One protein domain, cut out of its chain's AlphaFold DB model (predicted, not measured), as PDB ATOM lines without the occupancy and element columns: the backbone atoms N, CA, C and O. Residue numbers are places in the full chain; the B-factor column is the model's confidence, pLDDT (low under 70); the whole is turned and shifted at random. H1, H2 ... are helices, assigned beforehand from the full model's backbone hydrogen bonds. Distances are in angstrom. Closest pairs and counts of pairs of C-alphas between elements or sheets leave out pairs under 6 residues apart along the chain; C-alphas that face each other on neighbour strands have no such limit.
ATOM      1  N   VAL A  35      49.903  -0.505  44.421       95.62
ATOM      2  CA  VAL A  35      48.769   0.419  44.581       95.62
ATOM      3  C   VAL A  35      47.603   0.075  43.637       95.62
ATOM      4  O   VAL A  35      46.473   0.497  43.854       95.62
ATOM      5  N   TYR A  36      47.843  -0.715  42.586       95.69
ATOM      6  CA  TYR A  36      46.813  -1.060  41.600       95.69
ATOM      7  C   TYR A  36      45.542  -1.710  42.190       95.69
ATOM      8  O   TYR A  36      44.457  -1.226  41.866       95.69
ATOM      9  N   PRO A  37      45.615  -2.750  43.049       97.00
ATOM     10  CA  PRO A  37      44.417  -3.375  43.616       97.00
ATOM     11  C   PRO A  37      43.597  -2.414  44.483       97.00
ATOM     12  O   PRO A  37      42.370  -2.460  44.467       97.00
ATOM     13  N   GLU A  38      44.277  -1.529  45.214       97.12
ATOM     14  CA  GLU A  38      43.645  -0.513  46.055       97.12
ATOM     15  C   GLU A  38      42.895   0.516  45.207       97.12
ATOM     16  O   GLU A  38      41.698   0.709  45.408       97.12
ATOM     17  N   LEU A  39      43.552   1.080  44.186       97.31
ATOM     18  CA  LEU A  39      42.912   2.005  43.244       97.31
ATOM     19  C   LEU A  39      41.730   1.361  42.520       97.31
ATOM     20  O   LEU A  39      40.734   2.024  42.249       97.31
ATOM     21  N   TRP A  40      41.833   0.074  42.181       98.06
ATOM     22  CA  TRP A  40      40.734  -0.629  41.527       98.06
ATOM     23  C   TRP A  40      39.512  -0.729  42.441       98.06
ATOM     24  O   TRP A  40      38.408  -0.372  42.037       98.06
ATOM     25  N   LYS A  41      39.720  -1.135  43.695       97.94
ATOM     26  CA  LYS A  41      38.653  -1.205  44.698       97.94
ATOM     27  C   LYS A  41      38.036   0.169  44.980       97.94
ATOM     28  O   LYS A  41      36.819   0.279  45.140       97.94
ATOM     29  N   GLU A  42      38.858   1.214  45.042       97.88
ATOM     30  CA  GLU A  42      38.410   2.600  45.212       97.88
ATOM     31  C   GLU A  42      37.520   3.035  44.038       97.88
ATOM     32  O   GLU A  42      36.435   3.575  44.250       97.88
ATOM     33  N   PHE A  43      37.912   2.700  42.805       98.12
ATOM     34  CA  PHE A  43      37.119   2.968  41.607       98.12
ATOM     35  C   PHE A  43      35.771   2.241  41.630       98.12
ATOM     36  O   PHE A  43      34.736   2.872  41.425       98.12
ATOM     37  N   GLU A  44      35.752   0.938  41.926       98.12
ATOM     38  CA  GLU A  44      34.505   0.165  42.033       98.12
ATOM     39  C   GLU A  44      33.564   0.742  43.097       98.12
ATOM     40  O   GLU A  44      32.356   0.856  42.882       98.12
ATOM     41  N   THR A  45      34.125   1.158  44.235       98.06
ATOM     42  CA  THR A  45      33.369   1.781  45.325       98.06
ATOM     43  C   THR A  45      32.782   3.124  44.892       98.06
ATOM     44  O   THR A  45      31.602   3.382  45.130       98.06
ATOM     45  N   ALA A  46      33.565   3.957  44.204       97.75
ATOM     46  CA  ALA A  46      33.109   5.240  43.680       97.75
ATOM     47  C   ALA A  46      31.989   5.070  42.643       97.75
ATOM     48  O   ALA A  46      30.992   5.788  42.697       97.75
ATOM     49  N   VAL A  47      32.105   4.082  41.746       97.25
ATOM     50  CA  VAL A  47      31.061   3.754  40.761       97.25
ATOM     51  C   VAL A  47      29.782   3.291  41.451       97.25
ATOM     52  O   VAL A  47      28.702   3.776  41.121       97.25
ATOM     53  N   LYS A  48      29.890   2.393  42.436       97.25
ATOM     54  CA  LYS A  48      28.738   1.882  43.191       97.25
ATOM     55  C   LYS A  48      27.996   2.987  43.947       97.25
ATOM     56  O   LYS A  48      26.773   2.950  44.028       97.25
ATOM     57  N   ASN A  49      28.736   3.954  44.483       97.31
ATOM     58  CA  ASN A  49      28.190   5.049  45.283       97.31
ATOM     59  C   ASN A  49      27.828   6.297  44.455       97.31
ATOM     60  O   ASN A  49      27.355   7.274  45.027       97.31
ATOM     61  N   GLY A  50      28.063   6.300  43.137       95.44
ATOM     62  CA  GLY A  50      27.796   7.462  42.278       95.44
ATOM     63  C   GLY A  50      28.696   8.675  42.565       95.44
ATOM     64  O   GLY A  50      28.301   9.813  42.329       95.44
ATOM     65  N   LEU A  51      29.908   8.460  43.085       96.56
ATOM     66  CA  LEU A  51      30.838   9.532  43.458       96.56
ATOM     67  C   LEU A  51      31.603  10.034  42.226       96.56
ATOM     68  O   LEU A  51      32.741   9.646  41.977       96.56
ATOM     69  N   HIS A  52      30.969  10.888  41.421       95.75
ATOM     70  CA  HIS A  52      31.477  11.273  40.096       95.75
ATOM     71  C   HIS A  52      32.905  11.837  40.093       95.75
ATOM     72  O   HIS A  52      33.704  11.478  39.227       95.75
ATOM     73  N   THR A  53      33.251  12.672  41.073       95.88
ATOM     74  CA  THR A  53      34.604  13.235  41.220       95.88
ATOM     75  C   THR A  53      35.653  12.151  41.440       95.88
ATOM     76  O   THR A  53      36.735  12.197  40.851       95.88
ATOM     77  N   ASP A  54      35.311  11.145  42.237       96.81
ATOM     78  CA  ASP A  54      36.215  10.070  42.624       96.81
ATOM     79  C   ASP A  54      36.382   9.086  41.469       96.81
ATOM     80  O   ASP A  54      37.502   8.688  41.159       96.81
ATOM     81  N   ILE A  55      35.306   8.795  40.729       97.56
ATOM     82  CA  ILE A  55      35.380   7.990  39.501       97.56
ATOM     83  C   ILE A  55      36.354   8.635  38.504       97.56
ATOM     84  O   ILE A  55      37.201   7.943  37.935       97.56
ATOM     85  N   ILE A  56      36.280   9.957  38.307       96.88
ATOM     86  CA  ILE A  56      37.182  10.682  37.399       96.88
ATOM     87  C   ILE A  56      38.622  10.664  37.926       96.88
ATOM     88  O   ILE A  56      39.553  10.353  37.177       96.88
ATOM     89  N   SER A  57      38.824  10.996  39.200       97.19
ATOM     90  CA  SER A  57      40.151  11.072  39.818       97.19
ATOM     91  C   SER A  57      40.855   9.711  39.813       97.19
ATOM     92  O   SER A  57      41.962   9.567  39.282       97.19
ATOM     93  N   VAL A  58      40.192   8.683  40.341       97.31
ATOM     94  CA  VAL A  58      40.733   7.326  40.460       97.31
ATOM     95  C   VAL A  58      40.834   6.659  39.091       97.31
ATOM     96  O   VAL A  58      41.854   6.037  38.788       97.31
ATOM     97  N   GLY A  59      39.844   6.855  38.217       96.88
ATOM     98  CA  GLY A  59      39.870   6.354  36.843       96.88
ATOM     99  C   GLY A  59      41.085   6.864  36.066       96.88
ATOM    100  O   GLY A  59      41.776   6.079  35.417       96.88
ATOM    101  N   ASN A  60      41.428   8.150  36.195       96.69
ATOM    102  CA  ASN A  60      42.637   8.694  35.572       96.69
ATOM    103  C   ASN A  60      43.916   8.078  36.163       96.69
ATOM    104  O   ASN A  60      44.808   7.689  35.406       96.69
ATOM    105  N   LYS A  61      44.008   7.901  37.490       96.19
ATOM    106  CA  LYS A  61      45.156   7.211  38.117       96.19
ATOM    107  C   LYS A  61      45.314   5.777  37.595       96.19
ATOM    108  O   LYS A  61      46.434   5.346  37.315       96.19
ATOM    109  N   LEU A  62      44.207   5.053  37.428       96.50
ATOM    110  CA  LEU A  62      44.189   3.699  36.870       96.50
ATOM    111  C   LEU A  62      44.632   3.682  35.405       96.50
ATOM    112  O   LEU A  62      45.475   2.860  35.039       96.50
ATOM    113  N   ILE A  63      44.143   4.612  34.576       95.75
ATOM    114  CA  ILE A  63      44.551   4.727  33.169       95.75
ATOM    115  C   ILE A  63      46.062   4.940  33.052       95.75
ATOM    116  O   ILE A  63      46.679   4.346  32.181       95.75
ATOM    117  N   TYR A  64      46.721   5.674  33.943       92.25
ATOM    118  CA  TYR A  64      48.186   5.810  33.879       92.25
ATOM    119  C   TYR A  64      48.958   4.716  34.636       92.25
ATOM    120  O   TYR A  64      50.190   4.684  34.600       92.25
ATOM    121  N   ASN A  65      48.266   3.764  35.269       93.00
ATOM    122  CA  ASN A  65      48.905   2.623  35.910       93.00
ATOM    123  C   ASN A  65      49.329   1.578  34.865       93.00
ATOM    124  O   ASN A  65      48.517   1.075  34.084       93.00
ATOM    125  N   LYS A  66      50.614   1.220  34.864       89.25
ATOM    126  CA  LYS A  66      51.178   0.202  33.968       89.25
ATOM    127  C   LYS A  66      50.541  -1.183  34.128       89.25
ATOM    128  O   LYS A  66      50.488  -1.928  33.162       89.25
ATOM    129  N   TYR A  67      50.079  -1.527  35.325       91.88
ATOM    130  CA  TYR A  67      49.537  -2.848  35.651       91.88
ATOM    131  C   TYR A  67      48.021  -2.946  35.425       91.88
ATOM    132  O   TYR A  67      47.413  -3.953  35.784       91.88
ATOM    133  N   LEU A  68      47.406  -1.915  34.833       93.50
ATOM    134  CA  LEU A  68      45.994  -1.937  34.471       93.50
ATOM    135  C   LEU A  68      45.724  -3.021  33.422       93.50
ATOM    136  O   LEU A  68      46.187  -2.917  32.283       93.50
ATOM    137  N   ARG A  69      44.919  -4.016  33.797       92.94
ATOM    138  CA  ARG A  69      44.427  -5.058  32.890       92.94
ATOM    139  C   ARG A  69      43.517  -4.472  31.810       92.94
ATOM    140  O   ARG A  69      42.786  -3.516  32.068       92.94
ATOM    141  N   GLN A  70      43.523  -5.081  30.626       92.00
ATOM    142  CA  GLN A  70      42.700  -4.642  29.494       92.00
ATOM    143  C   GLN A  70      41.200  -4.683  29.825       92.00
ATOM    144  O   GLN A  70      40.501  -3.710  29.576       92.00
ATOM    145  N   GLU A  71      40.733  -5.733  30.504       93.81
ATOM    146  CA  GLU A  71      39.344  -5.858  30.980       93.81
ATOM    147  C   GLU A  71      38.918  -4.664  31.850       93.81
ATOM    148  O   GLU A  71      37.863  -4.064  31.652       93.81
ATOM    149  N   HIS A  72      39.782  -4.263  32.784       96.19
ATOM    150  CA  HIS A  72      39.525  -3.139  33.682       96.19
ATOM    151  C   HIS A  72      39.537  -1.804  32.928       96.19
ATOM    152  O   HIS A  72      38.743  -0.914  33.229       96.19
ATOM    153  N   LEU A  73      40.403  -1.660  31.919       96.19
ATOM    154  CA  LEU A  73      40.395  -0.497  31.034       96.19
ATOM    155  C   LEU A  73      39.077  -0.394  30.255       96.19
ATOM    156  O   LEU A  73      38.516   0.697  30.162       96.19
ATOM    157  N   THR A  74      38.562  -1.514  29.744       95.75
ATOM    158  CA  THR A  74      37.262  -1.565  29.065       95.75
ATOM    159  C   THR A  74      36.134  -1.130  29.998       95.75
ATOM    160  O   THR A  74      35.306  -0.313  29.599       95.75
ATOM    161  N   ILE A  75      36.136  -1.590  31.254       97.31
ATOM    162  CA  ILE A  75      35.149  -1.177  32.267       97.31
ATOM    163  C   ILE A  75      35.222   0.334  32.525       97.31
ATOM    164  O   ILE A  75      34.187   1.005  32.535       97.31
ATOM    165  N   ILE A  76      36.425   0.900  32.687       97.12
ATOM    166  CA  ILE A  76      36.608   2.352  32.872       97.12
ATOM    167  C   ILE A  76      36.063   3.115  31.660       97.12
ATOM    168  O   ILE A  76      35.324   4.086  31.824       97.12
ATOM    169  N   HIS A  77      36.386   2.665  30.445       97.12
ATOM    170  CA  HIS A  77      35.933   3.300  29.210       97.12
ATOM    171  C   HIS A  77      34.402   3.278  29.079       97.12
ATOM    172  O   HIS A  77      33.791   4.316  28.822       97.12
ATOM    173  N   GLN A  78      33.768   2.127  29.324       97.19
ATOM    174  CA  GLN A  78      32.308   1.982  29.295       97.19
ATOM    175  C   GLN A  78      31.621   2.831  30.368       97.19
ATOM    176  O   GLN A  78      30.611   3.481  30.091       97.19
ATOM    177  N   THR A  79      32.190   2.874  31.574       97.00
ATOM    178  CA  THR A  79      31.695   3.714  32.672       97.00
ATOM    179  C   THR A  79      31.743   5.191  32.284       97.00
ATOM    180  O   THR A  79      30.753   5.902  32.449       97.00
ATOM    181  N   ALA A  80      32.854   5.641  31.693       97.12
ATOM    182  CA  ALA A  80      33.000   7.012  31.220       97.12
ATOM    183  C   ALA A  80      32.003   7.351  30.098       97.12
ATOM    184  O   ALA A  80      31.391   8.410  30.153       97.12
ATOM    185  N   ILE A  81      31.775   6.450  29.130       97.25
ATOM    186  CA  ILE A  81      30.758   6.631  28.072       97.25
ATOM    187  C   ILE A  81      29.360   6.791  28.673       97.25
ATOM    188  O   ILE A  81      28.593   7.650  28.237       97.25
ATOM    189  N   LYS A  82      29.006   5.945  29.647       96.56
ATOM    190  CA  LYS A  82      27.685   5.981  30.281       96.56
ATOM    191  C   LYS A  82      27.470   7.309  31.005       96.56
ATOM    192  O   LYS A  82      26.441   7.941  30.794       96.56
ATOM    193  N   LEU A  83      28.447   7.728  31.808       96.00
ATOM    194  CA  LEU A  83      28.347   8.928  32.637       96.00
ATOM    195  C   LEU A  83      28.545  10.228  31.846       96.00
ATOM    196  O   LEU A  83      27.988  11.246  32.233       96.00
ATOM    197  N   GLU A  84      29.254  10.217  30.711       96.31
ATOM    198  CA  GLU A  84      29.412  11.404  29.850       96.31
ATOM    199  C   GLU A  84      28.074  11.925  29.313       96.31
ATOM    200  O   GLU A  84      27.931  13.134  29.128       96.31
ATOM    201  N   LYS A  85      27.085  11.041  29.112       94.38
ATOM    202  CA  LYS A  85      25.737  11.430  28.665       94.38
ATOM    203  C   LYS A  85      25.060  12.409  29.625       94.38
ATOM    204  O   LYS A  85      24.290  13.253  29.181       94.38
ATOM    205  N   GLU A  86      25.354  12.285  30.914       94.88
ATOM    206  CA  GLU A  86      24.759  13.081  31.992       94.88
ATOM    207  C   GLU A  86      25.746  14.139  32.520       94.88
ATOM    208  O   GLU A  86      25.347  15.212  32.973       94.88
ATOM    209  N   HIS A  87      27.053  13.875  32.416       95.00
ATOM    210  CA  HIS A  87      28.120  14.681  32.997       95.00
ATOM    211  C   HIS A  87      29.306  14.837  32.036       95.00
ATOM    212  O   HIS A  87      30.203  13.995  31.963       95.00
ATOM    213  N   ILE A  88      29.393  15.991  31.367       95.56
ATOM    214  CA  ILE A  88      30.429  16.287  30.357       95.56
ATOM    215  C   ILE A  88      31.879  16.131  30.859       95.56
ATOM    216  O   ILE A  88      32.796  15.896  30.073       95.56
ATOM    217  N   GLN A  89      32.107  16.218  32.174       94.94
ATOM    218  CA  GLN A  89      33.426  16.075  32.802       94.94
ATOM    219  C   GLN A  89      34.075  14.702  32.525       94.94
ATOM    220  O   GLN A  89      35.303  14.600  32.448       94.94
ATOM    221  N   PHE A  90      33.268  13.665  32.274       97.31
ATOM    222  CA  PHE A  90      33.740  12.318  31.939       97.31
ATOM    223  C   PHE A  90      34.350  12.193  30.540       97.31
ATOM    224  O   PHE A  90      35.054  11.217  30.276       97.31
ATOM    225  N   LYS A  91      34.167  13.189  29.663       96.81
ATOM    226  CA  LYS A  91      34.755  13.199  28.315       96.81
ATOM    227  C   LYS A  91      36.269  12.991  28.343       96.81
ATOM    228  O   LYS A  91      36.808  12.236  27.537       96.81
ATOM    229  N   SER A  92      36.958  13.637  29.285       95.81
ATOM    230  CA  SER A  92      38.410  13.501  29.449       95.81
ATOM    231  C   SER A  92      38.812  12.068  29.815       95.81
ATOM    232  O   SER A  92      39.684  11.486  29.175       95.81
ATOM    233  N   LEU A  93      38.112  11.470  30.783       96.69
ATOM    234  CA  LEU A  93      38.334  10.095  31.217       96.69
ATOM    235  C   LEU A  93      38.093   9.107  30.070       96.69
ATOM    236  O   LEU A  93      38.910   8.212  29.854       96.69
ATOM    237  N   ARG A  94      37.016   9.300  29.294       97.38
ATOM    238  CA  ARG A  94      36.718   8.475  28.117       97.38
ATOM    239  C   ARG A  94      37.845   8.545  27.094       97.38
ATOM    240  O   ARG A  94      38.326   7.504  26.658       97.38
ATOM    241  N   LEU A  95      38.274   9.752  26.720       96.69
ATOM    242  CA  LEU A  95      39.339   9.943  25.732       96.69
ATOM    243  C   LEU A  95      40.662   9.332  26.204       96.69
ATOM    244  O   LEU A  95      41.335   8.663  25.425       96.69
ATOM    245  N   ASN A  96      41.010   9.492  27.481       95.88
ATOM    246  CA  ASN A  96      42.211   8.888  28.056       95.88
ATOM    247  C   ASN A  96      42.148   7.355  28.023       95.88
ATOM    248  O   ASN A  96      43.130   6.705  27.655       95.88
ATOM    249  N   ALA A  97      40.994   6.775  28.363       95.88
ATOM    250  CA  ALA A  97      40.800   5.331  28.328       95.88
ATOM    251  C   ALA A  97      40.879   4.791  26.892       95.88
ATOM    252  O   ALA A  97      41.595   3.823  26.640       95.88
ATOM    253  N   TYR A  98      40.226   5.470  25.946       94.62
ATOM    254  CA  TYR A  98      40.265   5.134  24.524       94.62
ATOM    255  C   TYR A  98      41.685   5.206  23.952       94.62
ATOM    256  O   TYR A  98      42.149   4.266  23.312       94.62
ATOM    257  N   ASN A  99      42.424   6.279  24.246       93.75
ATOM    258  CA  ASN A  99      43.811   6.423  23.807       93.75
ATOM    259  C   ASN A  99      44.691   5.289  24.340       93.75
ATOM    260  O   ASN A  99      45.509   4.739  23.602       93.75
ATOM    261  N   LYS A 100      44.517   4.896  25.608       92.19
ATOM    262  CA  LYS A 100      45.248   3.754  26.164       92.19
ATOM    263  C   LYS A 100      44.838   2.432  25.516       92.19
ATOM    264  O   LYS A 100      45.695   1.578  25.312       92.19
ATOM    265  N   GLN A 101      43.567   2.267  25.170       90.62
ATOM    266  CA  GLN A 101      43.086   1.074  24.481       90.62
ATOM    267  C   GLN A 101      43.728   0.952  23.094       90.62
ATOM    268  O   GLN A 101      44.297  -0.088  22.783       90.62
ATOM    269  N   LEU A 102      43.795   2.049  22.330       88.75
ATOM    270  CA  LEU A 102      44.532   2.087  21.064       88.75
ATOM    271  C   LEU A 102      46.008   1.711  21.225       88.75
ATOM    272  O   LEU A 102      46.597   1.155  20.308       88.75
ATOM    273  N   HIS A 103      46.630   2.024  22.364       84.31
ATOM    274  CA  HIS A 103      47.997   1.586  22.643       84.31
ATOM    275  C   HIS A 103      48.106   0.079  22.905       84.31
ATOM    276  O   HIS A 103      49.120  -0.498  22.522       84.31
ATOM    277  N   TYR A 104      47.101  -0.544  23.525       80.50
ATOM    278  CA  TYR A 104      47.048  -2.000  23.703       80.50
ATOM    279  C   TYR A 104      46.793  -2.739  22.388       80.50
ATOM    280  O   TYR A 104      47.400  -3.779  22.154       80.50
ATOM    281  N   ASP A 105      45.950  -2.178  21.524       77.75
ATOM    282  CA  ASP A 105      45.515  -2.821  20.280       77.75
ATOM    283  C   ASP A 105      46.502  -2.611  19.112       77.75
ATOM    284  O   ASP A 105      46.262  -3.071  17.994       77.75
ATOM    285  N   ARG A 106      47.624  -1.907  19.333       76.56
ATOM    286  CA  ARG A 106      48.645  -1.703  18.295       76.56
ATOM    287  C   ARG A 106      49.296  -3.041  17.923       76.56
ATOM    288  O   ARG A 106      49.862  -3.687  18.809       76.56
TER     289      ARG A 106
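AT A GLANCE: This is residues 35 to 106 of the 125 residues of an uncharacterized protein of Flavobacteriales bacterium (UniProt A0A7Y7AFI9). Two helical hairpins, H1 with H2 and H3 with H4, pack one on the other, with their four helices running roughly along one another. H2, H3 and H4 form an up-and-down bundle, each helix running against the one before it, while H1 covers the side of H2 away from H4. The printed part has 72 residues with four named helices, in the order H1, H2, H3, H4, and no named strand; the class is all helix. The whole is compact, with a radius of gyration of the C-alphas of 11.1 A, and its rounded outline spans 31 by 25 by 15 A.

IN THESE COORDINATES: Three helices share the greatest length in residues, 15 each. H1 runs from residue 35 to 49, from C-alpha 35 at (48.769, 0.419, 44.581), and is 21.1 A long from first to last C-alpha. H3 spans residues 70 to 84 and 20.8 A, beginning with C-alpha 70 at (42.700, -4.642, 29.494). H4 spans residues 90 to 104 and 21.2 A, ending with C-alpha 104 at (47.048, -2.000, 23.703). The shorter H2 has 12 residues, 52 to 63, and measures 16.2 A.

HOW THE PARTS SIT: In the bundle, H3 and H4 form a helical hairpin and touch with 23 pairs of C-alphas within 8 A. Their closest C-alphas, those of Glu 84 and Phe 90, are 4.9 A apart, and they run opposite ways at a shallow tilt of 26 degrees. H2 touches H4, the closest C-alphas being those of Ile 63 and Ala 97 at 6.2 A; they run the same way at a shallow tilt of 17 degrees. H2 and H3 are close but not clearly touching, with the closest C-alphas, Gly 59 and Ile 76, 6.5 A apart; they run opposite ways at a shallow tilt of 30 degrees. H1 and H2 form the other helical hairpin and touch, with the C-alphas of Ala 46 and Ile 55 closest at 5.5 A; they run opposite ways at a shallow tilt of 27 degrees. H1 and H3 are near each other, while H1 and H4 are apart. In H1, H2, H3 and H4 every O i to N i+4 pair is within hydrogen-bond range.

THE WHOLE: The two C-alphas farthest apart, those of Asn 49 and Arg 106, are 34.5 A apart. The printed part has no cut. The links from H1 to H2 and from H3 to H4 are tight, and the link from H2 to H3 is short, with 6 residues; no link is long. The mean pLDDT of the printed part is 94.9, and no printed residue is under 70.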